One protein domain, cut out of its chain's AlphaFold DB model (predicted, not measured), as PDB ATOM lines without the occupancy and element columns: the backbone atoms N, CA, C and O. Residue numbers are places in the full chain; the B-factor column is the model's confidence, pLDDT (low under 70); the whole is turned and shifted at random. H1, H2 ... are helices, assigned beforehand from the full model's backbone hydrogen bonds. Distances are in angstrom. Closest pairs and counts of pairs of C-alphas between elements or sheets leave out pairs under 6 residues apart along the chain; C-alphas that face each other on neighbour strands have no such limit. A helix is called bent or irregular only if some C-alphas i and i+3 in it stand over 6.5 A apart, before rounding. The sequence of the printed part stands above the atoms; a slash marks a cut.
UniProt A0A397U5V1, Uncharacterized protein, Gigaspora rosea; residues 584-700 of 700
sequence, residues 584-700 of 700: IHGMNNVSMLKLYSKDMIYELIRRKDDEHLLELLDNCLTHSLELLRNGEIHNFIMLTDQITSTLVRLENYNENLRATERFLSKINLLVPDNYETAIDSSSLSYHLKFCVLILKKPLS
ATOM      1  N   ILE A 584      33.935  -0.943  14.040       87.38
ATOM      2  CA  ILE A 584      34.402  -1.464  15.333       87.38
ATOM      3  C   ILE A 584      35.922  -1.623  15.325       87.38
ATOM      4  O   ILE A 584      36.600  -1.211  16.269       87.38
ATOM      5  N   HIS A 585      36.498  -2.198  14.264       87.25
ATOM      6  CA  HIS A 585      37.948  -2.301  14.135       87.25
ATOM      7  C   HIS A 585      38.593  -0.914  14.140       87.25
ATOM      8  O   HIS A 585      39.553  -0.677  14.869       87.25
ATOM      9  N   GLY A 586      38.036   0.015  13.367       87.31
ATOM     10  CA  GLY A 586      38.488   1.392  13.284       87.31
ATOM     11  C   GLY A 586      38.403   2.138  14.615       87.31
ATOM     12  O   GLY A 586      39.350   2.827  14.978       87.31
ATOM     13  N   MET A 587      37.314   1.943  15.361       90.06
ATOM     14  CA  MET A 587      37.053   2.523  16.680       90.06
ATOM     15  C   MET A 587      38.024   2.030  17.750       90.06
ATOM     16  O   MET A 587      38.287   2.759  18.703       90.06
ATOM     17  N   ASN A 588      38.556   0.818  17.594       88.69
ATOM     18  CA  ASN A 588      39.481   0.192  18.541       88.69
ATOM     19  C   ASN A 588      40.946   0.235  18.076       88.69
ATOM     20  O   ASN A 588      41.850  -0.170  18.805       88.69
ATOM     21  N   ASN A 589      41.205   0.710  16.856       87.94
ATOM     22  CA  ASN A 589      42.544   0.780  16.294       87.94
ATOM     23  C   ASN A 589      43.065   2.222  16.311       87.94
ATOM     24  O   ASN A 589      42.621   3.085  15.554       87.94
ATOM     25  N   VAL A 590      44.086   2.472  17.132       86.75
ATOM     26  CA  VAL A 590      44.709   3.795  17.299       86.75
ATOM     27  C   VAL A 590      45.158   4.414  15.969       86.75
ATOM     28  O   VAL A 590      45.028   5.625  15.781       86.75
ATOM     29  N   SER A 591      45.680   3.617  15.035       83.12
ATOM     30  CA  SER A 591      46.124   4.105  13.723       83.12
ATOM     31  C   SER A 591      44.945   4.545  12.856       83.12
ATOM     32  O   SER A 591      45.006   5.611  12.245       83.12
ATOM     33  N   MET A 592      43.846   3.791  12.857       87.50
ATOM     34  CA  MET A 592      42.611   4.173  12.167       87.50
ATOM     35  C   MET A 592      41.991   5.434  12.751       87.50
ATOM     36  O   MET A 592      41.614   6.331  12.000       87.50
ATOM     37  N   LEU A 593      41.949   5.553  14.079       90.62
ATOM     38  CA  LEU A 593      41.439   6.750  14.740       90.62
ATOM     39  C   LEU A 593      42.257   7.997  14.386       90.62
ATOM     40  O   LEU A 593      41.690   9.044  14.077       90.62
ATOM     41  N   LYS A 594      43.592   7.893  14.376       85.31
ATOM     42  CA  LYS A 594      44.482   9.002  13.988       85.31
ATOM     43  C   LYS A 594      44.212   9.501  12.571       85.31
ATOM     44  O   LYS A 594      44.343  10.696  12.315       85.31
ATOM     45  N   LEU A 595      43.890   8.585  11.659       83.88
ATOM     46  CA  LEU A 595      43.758   8.878  10.235       83.88
ATOM     47  C   LEU A 595      42.335   9.265   9.826       83.88
ATOM     48  O   LEU A 595      42.180  10.163   9.003       83.88
ATOM     49  N   TYR A 596      41.322   8.600  10.385       90.38
ATOM     50  CA  TYR A 596      39.957   8.616   9.854       90.38
ATOM     51  C   TYR A 596      38.861   8.795  10.916       90.38
ATOM     52  O   TYR A 596      37.684   8.665  10.587       90.38
ATOM     53  N   SER A 597      39.184   9.105  12.182       91.31
ATOM     54  CA  SER A 597      38.144   9.298  13.219       91.31
ATOM     55  C   SER A 597      37.132  10.381  12.847       91.31
ATOM     56  O   SER A 597      35.940  10.213  13.087       91.31
ATOM     57  N   LYS A 598      37.562  11.461  12.186       92.50
ATOM     58  CA  LYS A 598      36.653  12.485  11.657       92.50
ATOM     59  C   LYS A 598      35.647  11.924  10.651       92.50
ATOM     60  O   LYS A 598      34.468  12.265  10.722       92.50
ATOM     61  N   ASP A 599      36.107  11.086   9.724       91.44
ATOM     62  CA  ASP A 599      35.255  10.459   8.713       91.44
ATOM     63  C   ASP A 599      34.276   9.466   9.359       91.44
ATOM     64  O   ASP A 599      33.090   9.484   9.035       91.44
ATOM     65  N   MET A 600      34.735   8.681  10.342       92.50
ATOM     66  CA  MET A 600      33.875   7.793  11.137       92.50
ATOM     67  C   MET A 600      32.806   8.573  11.912       92.50
ATOM     68  O   MET A 600      31.635   8.210  11.873       92.50
ATOM     69  N   ILE A 601      33.177   9.682  12.563       91.88
ATOM     70  CA  ILE A 601      32.233  10.557  13.277       91.88
ATOM     71  C   ILE A 601      31.169  11.090  12.316       91.88
ATOM     72  O   ILE A 601      29.978  11.067  12.623       91.88
ATOM     73  N   TYR A 602      31.579  11.578  11.142       91.56
ATOM     74  CA  TYR A 602      30.639  12.083  10.141       91.56
ATOM     75  C   TYR A 602      29.690  11.002   9.647       91.56
ATOM     76  O   TYR A 602      28.522  11.295   9.385       91.56
ATOM     77  N   GLU A 603      30.177   9.774   9.553       88.50
ATOM     78  CA  GLU A 603      29.355   8.653   9.165       88.50
ATOM     79  C   GLU A 603      28.344   8.254  10.245       88.50
ATOM     80  O   GLU A 603      27.162   8.099   9.947       88.50
ATOM     81  N   LEU A 604      28.763   8.165  11.503       90.00
ATOM     82  CA  LEU A 604      27.874   7.847  12.623       90.00
ATOM     83  C   LEU A 604      26.776   8.906  12.807       90.00
ATOM     84  O   LEU A 604      25.603   8.568  12.966       90.00
ATOM     85  N   ILE A 605      27.127  10.187  12.643       90.88
ATOM     86  CA  ILE A 605      26.164  11.299  12.570       90.88
ATOM     87  C   ILE A 605      25.138  11.061  11.451       90.88
ATOM     88  O   ILE A 605      23.939  11.275  11.635       90.88
ATOM     89  N   ARG A 606      25.590  10.621  10.270       88.75
ATOM     90  CA  ARG A 606      24.711  10.371   9.119       88.75
ATOM     91  C   ARG A 606      23.763   9.193   9.367       88.75
ATOM     92  O   ARG A 606      22.605   9.270   8.959       88.75
ATOM     93  N   ARG A 607      24.238   8.139  10.042       86.50
ATOM     94  CA  ARG A 607      23.450   6.957  10.446       86.50
ATOM     95  C   ARG A 607      22.474   7.228  11.584       86.50
ATOM     96  O   ARG A 607      21.562   6.437  11.792       86.50
ATOM     97  N   LYS A 608      22.644   8.354  12.275       91.75
ATOM     98  CA  LYS A 608      21.980   8.671  13.539       91.75
ATOM     99  C   LYS A 608      22.267   7.651  14.645       91.75
ATOM    100  O   LYS A 608      21.372   7.257  15.388       91.75
ATOM    101  N   ASP A 609      23.513   7.196  14.696       90.00
ATOM    102  CA  ASP A 609      23.970   6.151  15.605       90.00
ATOM    103  C   ASP A 609      24.682   6.773  16.811       90.00
ATOM    104  O   ASP A 609      25.905   6.923  16.843       90.00
ATOM    105  N   ASP A 610      23.883   7.221  17.778       92.19
ATOM    106  CA  ASP A 610      24.380   7.937  18.956       92.19
ATOM    107  C   ASP A 610      25.239   7.044  19.869       92.19
ATOM    108  O   ASP A 610      26.136   7.552  20.545       92.19
ATOM    109  N   GLU A 611      24.990   5.730  19.894       92.00
ATOM    110  CA  GLU A 611      25.693   4.779  20.760       92.00
ATOM    111  C   GLU A 611      27.145   4.597  20.310       92.00
ATOM    112  O   GLU A 611      28.065   4.955  21.055       92.00
ATOM    113  N   HIS A 612      27.362   4.174  19.060       91.69
ATOM    114  CA  HIS A 612      28.713   4.029  18.511       91.69
ATOM    115  C   HIS A 612      29.431   5.374  18.405       91.69
ATOM    116  O   HIS A 612      30.656   5.441  18.497       91.69
ATOM    117  N   LEU A 613      28.692   6.477  18.241       92.25
ATOM    118  CA  LEU A 613      29.289   7.808  18.228       92.25
ATOM    119  C   LEU A 613      29.898   8.181  19.582       92.25
ATOM    120  O   LEU A 613      31.005   8.724  19.630       92.25
ATOM    121  N   LEU A 614      29.197   7.888  20.679       90.44
ATOM    122  CA  LEU A 614      29.722   8.106  22.024       90.44
ATOM    123  C   LEU A 614      30.895   7.173  22.328       90.44
ATOM    124  O   LEU A 614      31.896   7.638  22.874       90.44
ATOM    125  N   GLU A 615      30.804   5.906  21.926       93.12
ATOM    126  CA  GLU A 615      31.901   4.946  22.063       93.12
ATOM    127  C   GLU A 615      33.145   5.400  21.284       93.12
ATOM    128  O   GLU A 615      34.243   5.433  21.836       93.12
ATOM    129  N   LEU A 616      32.986   5.857  20.037       92.69
ATOM    130  CA  LEU A 616      34.089   6.352  19.213       92.69
ATOM    131  C   LEU A 616      34.765   7.559  19.868       92.69
ATOM    132  O   LEU A 616      35.994   7.632  19.907       92.69
ATOM    133  N   LEU A 617      33.985   8.505  20.400       91.06
ATOM    134  CA  LEU A 617      34.521   9.660  21.123       91.06
ATOM    135  C   LEU A 617      35.282   9.237  22.383       91.06
ATOM    136  O   LEU A 617      36.354   9.782  22.664       91.06
ATOM    137  N   ASP A 618      34.758   8.263  23.125       90.69
ATOM    138  CA  ASP A 618      35.394   7.743  24.330       90.69
ATOM    139  C   ASP A 618      36.681   6.972  24.025       90.69
ATOM    140  O   ASP A 618      37.677   7.177  24.728       90.69
ATOM    141  N   ASN A 619      36.719   6.184  22.952       91.94
ATOM    142  CA  ASN A 619      37.926   5.507  22.478       91.94
ATOM    143  C   ASN A 619      38.968   6.517  21.991       91.94
ATOM    144  O   ASN A 619      40.128   6.458  22.404       91.94
ATOM    145  N   CYS A 620      38.560   7.509  21.192       90.44
ATOM    146  CA  CYS A 620      39.439   8.591  20.749       90.44
ATOM    147  C   CYS A 620      40.063   9.328  21.944       90.44
ATOM    148  O   CYS A 620      41.275   9.552  21.985       90.44
ATOM    149  N   LEU A 621      39.258   9.665  22.953       89.12
ATOM    150  CA  LEU A 621      39.733  10.314  24.171       89.12
ATOM    151  C   LEU A 621      40.671   9.401  24.968       89.12
ATOM    152  O   LEU A 621      41.767   9.830  25.321       89.12
ATOM    153  N   THR A 622      40.290   8.148  25.206       90.81
ATOM    154  CA  THR A 622      41.090   7.177  25.970       90.81
ATOM    155  C   THR A 622      42.457   6.956  25.331       90.81
ATOM    156  O   THR A 622      43.479   7.121  26.000       90.81
ATOM    157  N   HIS A 623      42.497   6.698  24.024       90.56
ATOM    158  CA  HIS A 623      43.750   6.532  23.299       90.56
ATOM    159  C   HIS A 623      44.565   7.823  23.244       90.56
ATOM    160  O   HIS A 623      45.779   7.775  23.411       90.56
ATOM    161  N   SER A 624      43.938   8.996  23.085       86.12
ATOM    162  CA  SER A 624      44.671  10.271  23.137       86.12
ATOM    163  C   SER A 624      45.390  10.445  24.486       86.12
ATOM    164  O   SER A 624      46.569  10.799  24.533       86.12
ATOM    165  N   LEU A 625      44.722  10.106  25.593       84.00
ATOM    166  CA  LEU A 625      45.281  10.183  26.940       84.00
ATOM    167  C   LEU A 625      46.417   9.181  27.152       84.00
ATOM    168  O   LEU A 625      47.421   9.517  27.780       84.00
ATOM    169  N   GLU A 626      46.269   7.962  26.642       85.31
ATOM    170  CA  GLU A 626      47.311   6.939  26.681       85.31
ATOM    171  C   GLU A 626      48.555   7.377  25.897       85.31
ATOM    172  O   GLU A 626      49.660   7.358  26.441       85.31
ATOM    173  N   LEU A 627      48.368   7.894  24.679       79.75
ATOM    174  CA  LEU A 627      49.437   8.461  23.855       79.75
ATOM    175  C   LEU A 627      50.165   9.590  24.596       79.75
ATOM    176  O   LEU A 627      51.394   9.617  24.642       79.75
ATOM    177  N   LEU A 628      49.429  10.490  25.257       78.81
ATOM    178  CA  LEU A 628      50.027  11.551  26.068       78.81
ATOM    179  C   LEU A 628      50.842  10.992  27.247       78.81
ATOM    180  O   LEU A 628      51.964  11.445  27.481       78.81
ATOM    181  N   ARG A 629      50.310  10.000  27.975       75.56
ATOM    182  CA  ARG A 629      51.000   9.336  29.100       75.56
ATOM    183  C   ARG A 629      52.276   8.623  28.655       75.56
ATOM    184  O   ARG A 629      53.269   8.660  29.381       75.56
ATOM    185  N   ASN A 630      52.265   8.054  27.454       70.62
ATOM    186  CA  ASN A 630      53.414   7.392  26.840       70.62
ATOM    187  C   ASN A 630      54.434   8.385  26.249       70.62
ATOM    188  O   ASN A 630      55.511   7.983  25.810       70.62
ATOM    189  N   GLY A 631      54.143   9.692  26.272       60.59
ATOM    190  CA  GLY A 631      55.001  10.735  25.705       60.59
ATOM    191  C   GLY A 631      54.885  10.876  24.183       60.59
ATOM    192  O   GLY A 631      55.667  11.606  23.572       60.59
ATOM    193  N   GLU A 632      53.896  10.236  23.563       67.75
ATOM    194  CA  GLU A 632      53.585  10.312  22.134       67.75
ATOM    195  C   GLU A 632      52.757  11.567  21.808       67.75
ATOM    196  O   GLU A 632      51.644  11.510  21.283       67.75
ATOM    197  N   ILE A 633      53.308  12.739  22.130       67.75
ATOM    198  CA  ILE A 633      52.599  14.029  22.064       67.75
ATOM    199  C   ILE A 633      52.073  14.339  20.653       67.75
ATOM    200  O   ILE A 633      50.985  14.889  20.523       67.75
ATOM    201  N   HIS A 634      52.803  13.978  19.593       65.62
ATOM    202  CA  HIS A 634      52.349  14.206  18.216       65.62
ATOM    203  C   HIS A 634      51.074  13.418  17.899       65.62
ATOM    204  O   HIS A 634      50.082  13.984  17.447       65.62
ATOM    205  N   ASN A 635      51.084  12.126  18.222       73.75
ATOM    206  CA  ASN A 635      49.945  11.230  18.068       73.75
ATOM    207  C   ASN A 635      48.741  11.698  18.901       73.75
ATOM    208  O   ASN A 635      47.608  11.658  18.421       73.75
ATOM    209  N   PHE A 636      48.989  12.190  20.120       81.88
ATOM    210  CA  PHE A 636      47.973  12.840  20.947       81.88
ATOM    211  C   PHE A 636      47.373  14.069  20.248       81.88
ATOM    212  O   PHE A 636      46.151  14.163  20.145       81.88
ATOM    213  N   ILE A 637      48.204  14.983  19.733       73.38
ATOM    214  CA  ILE A 637      47.745  16.195  19.035       73.38
ATOM    215  C   ILE A 637      46.941  15.832  17.789       73.38
ATOM    216  O   ILE A 637      45.862  16.383  17.615       73.38
ATOM    217  N   MET A 638      47.414  14.897  16.959       74.62
ATOM    218  CA  MET A 638      46.694  14.462  15.758       74.62
ATOM    219  C   MET A 638      45.293  13.957  16.093       74.62
ATOM    220  O   MET A 638      44.317  14.409  15.506       74.62
ATOM    221  N   LEU A 639      45.182  13.045  17.061       84.94
ATOM    222  CA  LEU A 639      43.893  12.483  17.450       84.94
ATOM    223  C   LEU A 639      42.978  13.551  18.073       84.94
ATOM    224  O   LEU A 639      41.789  13.610  17.777       84.94
ATOM    225  N   THR A 640      43.546  14.450  18.876       84.75
ATOM    226  CA  THR A 640      42.826  15.586  19.471       84.75
ATOM    227  C   THR A 640      42.332  16.567  18.404       84.75
ATOM    228  O   THR A 640      41.212  17.069  18.501       84.75
ATOM    229  N   ASP A 641      43.124  16.830  17.364       80.25
ATOM    230  CA  ASP A 641      42.750  17.679  16.229       80.25
ATOM    231  C   ASP A 641      41.566  17.083  15.456       80.25
ATOM    232  O   ASP A 641      40.575  17.773  15.211       80.25
ATOM    233  N   GLN A 642      41.595  15.771  15.190       85.38
ATOM    234  CA  GLN A 642      40.460  15.082  14.572       85.38
ATOM    235  C   GLN A 642      39.178  15.279  15.393       85.38
ATOM    236  O   GLN A 642      38.181  15.754  14.844       85.38
ATOM    237  N   ILE A 643      39.218  15.022  16.709       86.81
ATOM    238  CA  ILE A 643      38.057  15.198  17.597       86.81
ATOM    239  C   ILE A 643      37.590  16.658  17.584       86.81
ATOM    240  O   ILE A 643      36.431  16.935  17.274       86.81
ATOM    241  N   THR A 644      38.486  17.610  17.861       84.75
ATOM    242  CA  THR A 644      38.136  19.038  17.966       84.75
ATOM    243  C   THR A 644      37.553  19.599  16.673       84.75
ATOM    244  O   THR A 644      36.598  20.376  16.729       84.75
ATOM    245  N   SER A 645      38.032  19.142  15.513       85.75
ATOM    246  CA  SER A 645      37.498  19.533  14.204       85.75
ATOM    247  C   SER A 645      36.055  19.061  13.951       85.75
ATOM    248  O   SER A 645      35.381  19.581  13.058       85.75
ATOM    249  N   THR A 646      35.563  18.091  14.732       90.00
ATOM    250  CA  THR A 646      34.196  17.554  14.625       90.00
ATOM    251  C   THR A 646      33.230  18.064  15.688       90.00
ATOM    252  O   THR A 646      32.024  17.996  15.455       90.00
ATOM    253  N   LEU A 647      33.718  18.635  16.798       86.81
ATOM    254  CA  LEU A 647      32.889  19.019  17.952       86.81
ATOM    255  C   LEU A 647      31.709  19.925  17.576       86.81
ATOM    256  O   LEU A 647      30.581  19.639  17.952       86.81
ATOM    257  N   VAL A 648      31.927  20.962  16.761       83.19
ATOM    258  CA  VAL A 648      30.840  21.864  16.325       83.19
ATOM    259  C   VAL A 648      29.746  21.105  15.570       83.19
ATOM    260  O   VAL A 648      28.559  21.360  15.750       83.19
ATOM    261  N   ARG A 649      30.137  20.155  14.715       87.31
ATOM    262  CA  ARG A 649      29.179  19.357  13.947       87.31
ATOM    263  C   ARG A 649      28.431  18.367  14.837       87.31
ATOM    264  O   ARG A 649      27.260  18.126  14.577       87.31
ATOM    265  N   LEU A 650      29.094  17.832  15.862       87.62
ATOM    266  CA  LEU A 650      28.489  16.948  16.857       87.62
ATOM    267  C   LEU A 650      27.414  17.660  17.671       87.62
ATOM    268  O   LEU A 650      26.312  17.136  17.790       87.62
ATOM    269  N   GLU A 651      27.703  18.870  18.154       86.81
ATOM    270  CA  GLU A 651      26.715  19.674  18.884       86.81
ATOM    271  C   GLU A 651      25.518  20.029  17.994       86.81
ATOM    272  O   GLU A 651      24.376  19.858  18.401       86.81
ATOM    273  N   ASN A 652      25.763  20.427  16.739       89.44
ATOM    274  CA  ASN A 652      24.683  20.722  15.790       89.44
ATOM    275  C   ASN A 652      23.838  19.491  15.430       89.44
ATOM    276  O   ASN A 652      22.685  19.633  15.028       89.44
ATOM    277  N   TYR A 653      24.428  18.295  15.485       93.44
ATOM    278  CA  TYR A 653      23.734  17.046  15.202       93.44
ATOM    279  C   TYR A 653      22.831  16.634  16.373       93.44
ATOM    280  O   TYR A 653      21.657  16.335  16.156       93.44
ATOM    281  N   ASN A 654      23.362  16.640  17.600       91.19
ATOM    282  CA  ASN A 654      22.609  16.319  18.806       91.19
ATOM    283  C   ASN A 654      23.225  17.012  20.036       91.19
ATOM    284  O   ASN A 654      24.145  16.490  20.668       91.19
ATOM    285  N   GLU A 655      22.661  18.163  20.414       84.75
ATOM    286  CA  GLU A 655      23.092  18.970  21.571       84.75
ATOM    287  C   GLU A 655      23.058  18.184  22.901       84.75
ATOM    288  O   GLU A 655      23.798  18.489  23.839       84.75
ATOM    289  N   ASN A 656      22.242  17.125  23.001       89.75
ATOM    290  CA  ASN A 656      22.157  16.308  24.215       89.75
ATOM    291  C   ASN A 656      23.377  15.399  24.419       89.75
ATOM    292  O   ASN A 656      23.595  14.921  25.535       89.75
ATOM    293  N   LEU A 657      24.196  15.173  23.383       85.44
ATOM    294  CA  LEU A 657      25.446  14.420  23.526       85.44
ATOM    295  C   LEU A 657      26.438  15.158  24.433       85.44
ATOM    296  O   LEU A 657      27.251  14.510  25.103       85.44
ATOM    297  N   ARG A 658      26.361  16.500  24.474       85.31
ATOM    298  CA  ARG A 658      27.297  17.385  25.188       85.31
ATOM    299  C   ARG A 658      28.752  17.004  24.883       85.31
ATOM    300  O   ARG A 658      29.591  16.929  25.785       85.31
ATOM    301  N   ALA A 659      29.041  16.691  23.617       82.31
ATOM    302  CA  ALA A 659      30.314  16.117  23.176       82.31
ATOM    303  C   ALA A 659      31.500  17.032  23.516       82.31
ATOM    304  O   ALA A 659      32.539  16.566  23.986       82.31
ATOM    305  N   THR A 660      31.318  18.344  23.361       79.81
ATOM    306  CA  THR A 660      32.306  19.373  23.701       79.81
ATOM    307  C   THR A 660      32.599  19.380  25.192       79.81
ATOM    308  O   THR A 660      33.755  19.420  25.598       79.81
ATOM    309  N   GLU A 661      31.572  19.304  26.034       80.75
ATOM    310  CA  GLU A 661      31.752  19.282  27.483       80.75
ATOM    311  C   GLU A 661      32.408  17.985  27.964       80.75
ATOM    312  O   GLU A 661      33.323  18.026  28.788       80.75
ATOM    313  N   ARG A 662      32.005  16.832  27.418       82.50
ATOM    314  CA  ARG A 662      32.655  15.541  27.693       82.50
ATOM    315  C   ARG A 662      34.136  15.573  27.317       82.50
ATOM    316  O   ARG A 662      34.985  15.204  28.125       82.50
ATOM    317  N   PHE A 663      34.451  16.079  26.130       83.25
ATOM    318  CA  PHE A 663      35.824  16.253  25.671       83.25
ATOM    319  C   PHE A 663      36.625  17.186  26.597       83.25
ATOM    320  O   PHE A 663      37.690  16.814  27.093       83.25
ATOM    321  N   LEU A 664      36.087  18.372  26.899       78.38
ATOM    322  CA  LEU A 664      36.750  19.358  27.755       78.38
ATOM    323  C   LEU A 664      36.913  18.875  29.199       78.38
ATOM    324  O   LEU A 664      37.945  19.144  29.800       78.38
ATOM    325  N   SER A 665      35.946  18.151  29.766       77.62
ATOM    326  CA  SER A 665      36.042  17.606  31.130       77.62
ATOM    327  C   SER A 665      37.133  16.539  31.258       77.62
ATOM    328  O   SER A 665      37.887  16.560  32.232       77.62
ATOM    329  N   LYS A 666      37.290  15.662  30.256       77.19
ATOM    330  CA  LYS A 666      38.363  14.653  30.235       77.19
ATOM    331  C   LYS A 666      39.746  15.270  30.002       77.19
ATOM    332  O   LYS A 666      40.718  14.795  30.584       77.19
ATOM    333  N   ILE A 667      39.845  16.343  29.212       69.88
ATOM    334  CA  ILE A 667      41.122  17.038  28.966       69.88
ATOM    335  C   ILE A 667      41.483  18.025  30.085       69.88
ATOM    336  O   ILE A 667      42.658  18.153  30.412       69.88
ATOM    337  N   ASN A 668      40.518  18.681  30.738       56.72
ATOM    338  CA  ASN A 668      40.788  19.571  31.878       56.72
ATOM    339  C   ASN A 668      41.415  18.827  33.067       56.72
ATOM    340  O   ASN A 668      42.220  19.407  33.786       56.72
ATOM    341  N   LEU A 669      41.126  17.531  33.235       47.50
ATOM    342  CA  LEU A 669      41.777  16.668  34.233       47.50
ATOM    343  C   LEU A 669      43.280  16.427  33.966       47.50
ATOM    344  O   LEU A 669      43.971  15.867  34.815       47.50
ATOM    345  N   LEU A 670      43.807  16.846  32.808       47.56
ATOM    346  CA  LEU A 670      45.224  16.734  32.440       47.56
ATOM    347  C   LEU A 670      46.080  17.921  32.888       47.56
ATOM    348  O   LEU A 670      47.283  17.926  32.625       47.56
ATOM    349  N   VAL A 671      45.493  18.914  33.559       41.19
ATOM    350  CA  VAL A 671      46.242  19.947  34.278       41.19
ATOM    351  C   VAL A 671      46.121  19.625  35.768       41.19
ATOM    352  O   VAL A 671      45.154  20.043  36.395       41.19
ATOM    353  N   PRO A 672      47.038  18.836  36.361       37.19
ATOM    354  CA  PRO A 672      47.013  18.605  37.799       37.19
ATOM    355  C   PRO A 672      47.171  19.935  38.541       37.19
ATOM    356  O   PRO A 672      48.027  20.731  38.155       37.19
ATOM    357  N   ASP A 673      46.480  20.121  39.665       37.34
ATOM    358  CA  ASP A 673      46.677  21.274  40.569       37.34
ATOM    359  C   ASP A 673      48.161  21.448  40.972       37.34
ATOM    360  O   ASP A 673      48.670  22.543  41.194       37.34
ATOM    361  N   ASN A 674      48.927  20.352  40.957       38.78
ATOM    362  CA  ASN A 674      50.361  20.330  41.255       38.78
ATOM    363  C   ASN A 674      51.234  20.982  40.158       38.78
ATOM    364  O   ASN A 674      52.423  21.220  40.386       38.78
ATOM    365  N   TYR A 675      50.679  21.249  38.971       38.44
ATOM    366  CA  TYR A 675      51.348  21.936  37.861       38.44
ATOM    367  C   TYR A 675      51.173  23.466  37.894       38.44
ATOM    368  O   TYR A 675      51.936  24.157  37.216       38.44
ATOM    369  N   GLU A 676      50.274  24.016  38.722       36.16
ATOM    370  CA  GLU A 676      50.088  25.473  38.871       36.16
ATOM    371  C   GLU A 676      51.327  26.192  39.430       36.16
ATOM    372  O   GLU A 676      51.534  27.374  39.175       36.16
ATOM    373  N   THR A 677      52.206  25.486  40.149       39.47
ATOM    374  CA  THR A 677      53.428  26.092  40.714       39.47
ATOM    375  C   THR A 677      54.628  26.080  39.759       39.47
ATOM    376  O   THR A 677      55.625  26.751  40.026       39.47
ATOM    377  N   ALA A 678      54.553  25.342  38.644       37.84
ATOM    378  CA  ALA A 678      55.653  25.181  37.685       37.84
ATOM    379  C   ALA A 678      55.368  25.789  36.301       37.84
ATOM    380  O   ALA A 678      56.282  25.905  35.483       37.84
ATOM    381  N   ILE A 679      54.125  26.192  36.038       38.44
ATOM    382  CA  ILE A 679      53.710  26.834  34.795       38.44
ATOM    383  C   ILE A 679      53.307  28.264  35.141       38.44
ATOM    384  O   ILE A 679      52.278  28.490  35.768       38.44
ATOM    385  N   ASP A 680      54.100  29.247  34.704       41.44
ATOM    386  CA  ASP A 680      53.548  30.588  34.528       41.44
ATOM    387  C   ASP A 680      52.344  30.447  33.587       41.44
ATOM    388  O   ASP A 680      52.489  29.974  32.455       41.44
ATOM    389  N   SER A 681      51.164  30.805  34.098       37.47
ATOM    390  CA  SER A 681      49.812  30.712  33.516       37.47
ATOM    391  C   SER A 681      49.648  31.226  32.070       37.47
ATOM    392  O   SER A 681      48.556  31.194  31.502       37.47
ATOM    393  N   SER A 682      50.726  31.691  31.445       40.03
ATOM    394  CA  SER A 682      50.814  32.241  30.104       40.03
ATOM    395  C   SER A 682      51.080  31.205  28.995       40.03
ATOM    396  O   SER A 682      50.692  31.465  27.859       40.03
ATOM    397  N   SER A 683      51.676  30.028  29.253       41.62
ATOM    398  CA  SER A 683      52.180  29.156  28.163       41.62
ATOM    399  C   SER A 683      51.180  28.119  27.620       41.62
ATOM    400  O   SER A 683      50.961  28.061  26.412       41.62
ATOM    401  N   LEU A 684      50.502  27.351  28.482       38.66
ATOM    402  CA  LEU A 684      49.443  26.410  28.066       38.66
ATOM    403  C   LEU A 684      48.153  27.153  27.662       38.66
ATOM    404  O   LEU A 684      47.413  26.740  26.767       38.66
ATOM    405  N   SER A 685      47.953  28.322  28.279       44.97
ATOM    406  CA  SER A 685      46.861  29.256  28.010       44.97
ATOM    407  C   SER A 685      46.824  29.706  26.554       44.97
ATOM    408  O   SER A 685      45.734  29.908  26.050       44.97
ATOM    409  N   TYR A 686      47.947  29.821  25.835       40.06
ATOM    410  CA  TYR A 686      47.910  30.274  24.437       40.06
ATOM    411  C   TYR A 686      47.406  29.210  23.455       40.06
ATOM    412  O   TYR A 686      46.630  29.556  22.570       40.06
ATOM    413  N   HIS A 687      47.766  27.932  23.626       40.53
ATOM    414  CA  HIS A 687      47.246  26.849  22.774       40.53
ATOM    415  C   HIS A 687      45.768  26.570  23.067       40.53
ATOM    416  O   HIS A 687      44.959  26.502  22.146       40.53
ATOM    417  N   LEU A 688      45.382  26.526  24.347       43.22
ATOM    418  CA  LEU A 688      43.978  26.362  24.725       43.22
ATOM    419  C   LEU A 688      43.144  27.616  24.426       43.22
ATOM    420  O   LEU A 688      42.007  27.480  23.992       43.22
ATOM    421  N   LYS A 689      43.689  28.839  24.548       40.03
ATOM    422  CA  LYS A 689      43.015  30.058  24.059       40.03
ATOM    423  C   LYS A 689      42.860  30.046  22.549       40.03
ATOM    424  O   LYS A 689      41.858  30.570  22.090       40.03
ATOM    425  N   PHE A 690      43.783  29.460  21.788       37.88
ATOM    426  CA  PHE A 690      43.622  29.317  20.340       37.88
ATOM    427  C   PHE A 690      42.486  28.335  20.008       37.88
ATOM    428  O   PHE A 690      41.602  28.679  19.226       37.88
ATOM    429  N   CYS A 691      42.411  27.189  20.696       37.00
ATOM    430  CA  CYS A 691      41.288  26.251  20.571       37.00
ATOM    431  C   CYS A 691      39.945  26.863  21.029       37.00
ATOM    432  O   CYS A 691      38.920  26.678  20.380       37.00
ATOM    433  N   VAL A 692      39.941  27.662  22.101       36.38
ATOM    434  CA  VAL A 692      38.747  28.366  22.611       36.38
ATOM    435  C   VAL A 692      38.354  29.562  21.728       36.38
ATOM    436  O   VAL A 692      37.172  29.882  21.627       36.38
ATOM    437  N   LEU A 693      39.304  30.223  21.057       35.97
ATOM    438  CA  LEU A 693      39.033  31.312  20.107       35.97
ATOM    439  C   LEU A 693      38.419  30.796  18.801       35.97
ATOM    440  O   LEU A 693      37.564  31.478  18.239       35.97
ATOM    441  N   ILE A 694      38.779  29.587  18.356       35.88
ATOM    442  CA  ILE A 694      38.134  28.920  17.211       35.88
ATOM    443  C   ILE A 694      36.658  28.601  17.516       35.88
ATOM    444  O   ILE A 694      35.812  28.719  16.633       35.88
ATOM    445  N   LEU A 695      36.322  28.309  18.776       35.25
ATOM    446  CA  LEU A 695      34.949  28.043  19.227       35.25
ATOM    447  C   LEU A 695      34.131  29.313  19.545       35.25
ATOM    448  O   LEU A 695      32.936  29.222  19.808       35.25
ATOM    449  N   LYS A 696      34.743  30.506  19.511       27.86
ATOM    450  CA  LYS A 696      34.098  31.799  19.817       27.86
ATOM    451  C   LYS A 696      33.956  32.727  18.605       27.86
ATOM    452  O   LYS A 696      33.972  33.948  18.767       27.86
ATOM    453  N   LYS A 697      33.776  32.199  17.390       26.45
ATOM    454  CA  LYS A 697      33.239  33.029  16.299       26.45
ATOM    455  C   LYS A 697      31.731  33.227  16.526       26.45
ATOM    456  O   LYS A 697      31.014  32.230  16.547       26.45
ATOM    457  N   PRO A 698      31.231  34.465  16.701       29.20
ATOM    458  CA  PRO A 698      29.798  34.702  16.687       29.20
ATOM    459  C   PRO A 698      29.273  34.446  15.273       29.20
ATOM    460  O   PRO A 698      29.908  34.843  14.294       29.20
ATOM    461  N   LEU A 699      28.114  33.792  15.192       30.97
ATOM    462  CA  LEU A 699      27.260  33.803  14.010       30.97
ATOM    463  C   LEU A 699      27.029  35.264  13.593       30.97
ATOM    464  O   LEU A 699      26.457  36.043  14.356       30.97
ATOM    465  N   SER A 700      27.509  35.617  12.402       32.34
ATOM    466  CA  SER A 700      26.998  36.733  11.605       32.34
ATOM    467  C   SER A 700      26.338  36.163  10.368       32.34
ATOM    468  O   SER A 700      27.059  35.396   9.679       32.34
TER     469      SER A 700
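What this domain is: This is residues 584 to 700 of the 700 residues of an uncharacterized protein of Gigaspora rosea (UniProt A0A397U5V1). Helices H2 to H5 form an up-and-down bundle, each running against the one before, with short H1 packed on H2 and H3. A long loop, sticking out at residues 672 to 683, folds back into H6, which touches no helix. The printed part has 117 residues with six named helices, H1 to H6 in order, and no named strand: all helix. It is compact, radius of gyration of the C-alphas 14.9 A, and flat, spanning 46 by 40 by 20 A.

How they stand to each other: Start at H1, residues 584 to 588; it touches H2, residues 590 to 607, closest at the C-alphas of Gly 586 and Met 592, 5.1 A, meeting residues 592 to 597 alone. Next comes the hub, H3, residues 610 to 629; it forms a hairpin with H2, the closest C-alphas being those of Leu 604 and Leu 613, 5.8 A. H4, residues 633 to 653, forms a hairpin with H3, closest at the C-alphas of Ser 624 and Phe 636, 4.7 A. H2 and H4 are irregular: C-alphas 595 and 598 are 8.1 A apart, 645 and 648 7.4 A. H5, residues 659 to 668, only just touches H3, with 3 pairs of C-alphas within 8 A, the closest Leu 621 and Phe 663, 7.3 A. H6, residues 683 to 694, is only just apart from H4, closest C-alphas 8.3 A. O i to N i+4 pairs are all within hydrogen-bond range in H1, H3 and H5, and 12 of 14 in H2, 14 of 17 in H4, 7 of 8 in H6.

Where its parts are: Find C-alpha 584, where H1 begins, at (34.402, -1.464, 15.333). H2 covers 22.6 A, H3 28.5 A, H4 29.8 A and H6 17.8 A, ending at C-alpha 694, (38.134, 28.920, 17.211).

The domain as a whole: The printed part has no cut; H5 to H6 is the long link. Residues 631 to 634 and 667 to 700 are under pLDDT 70.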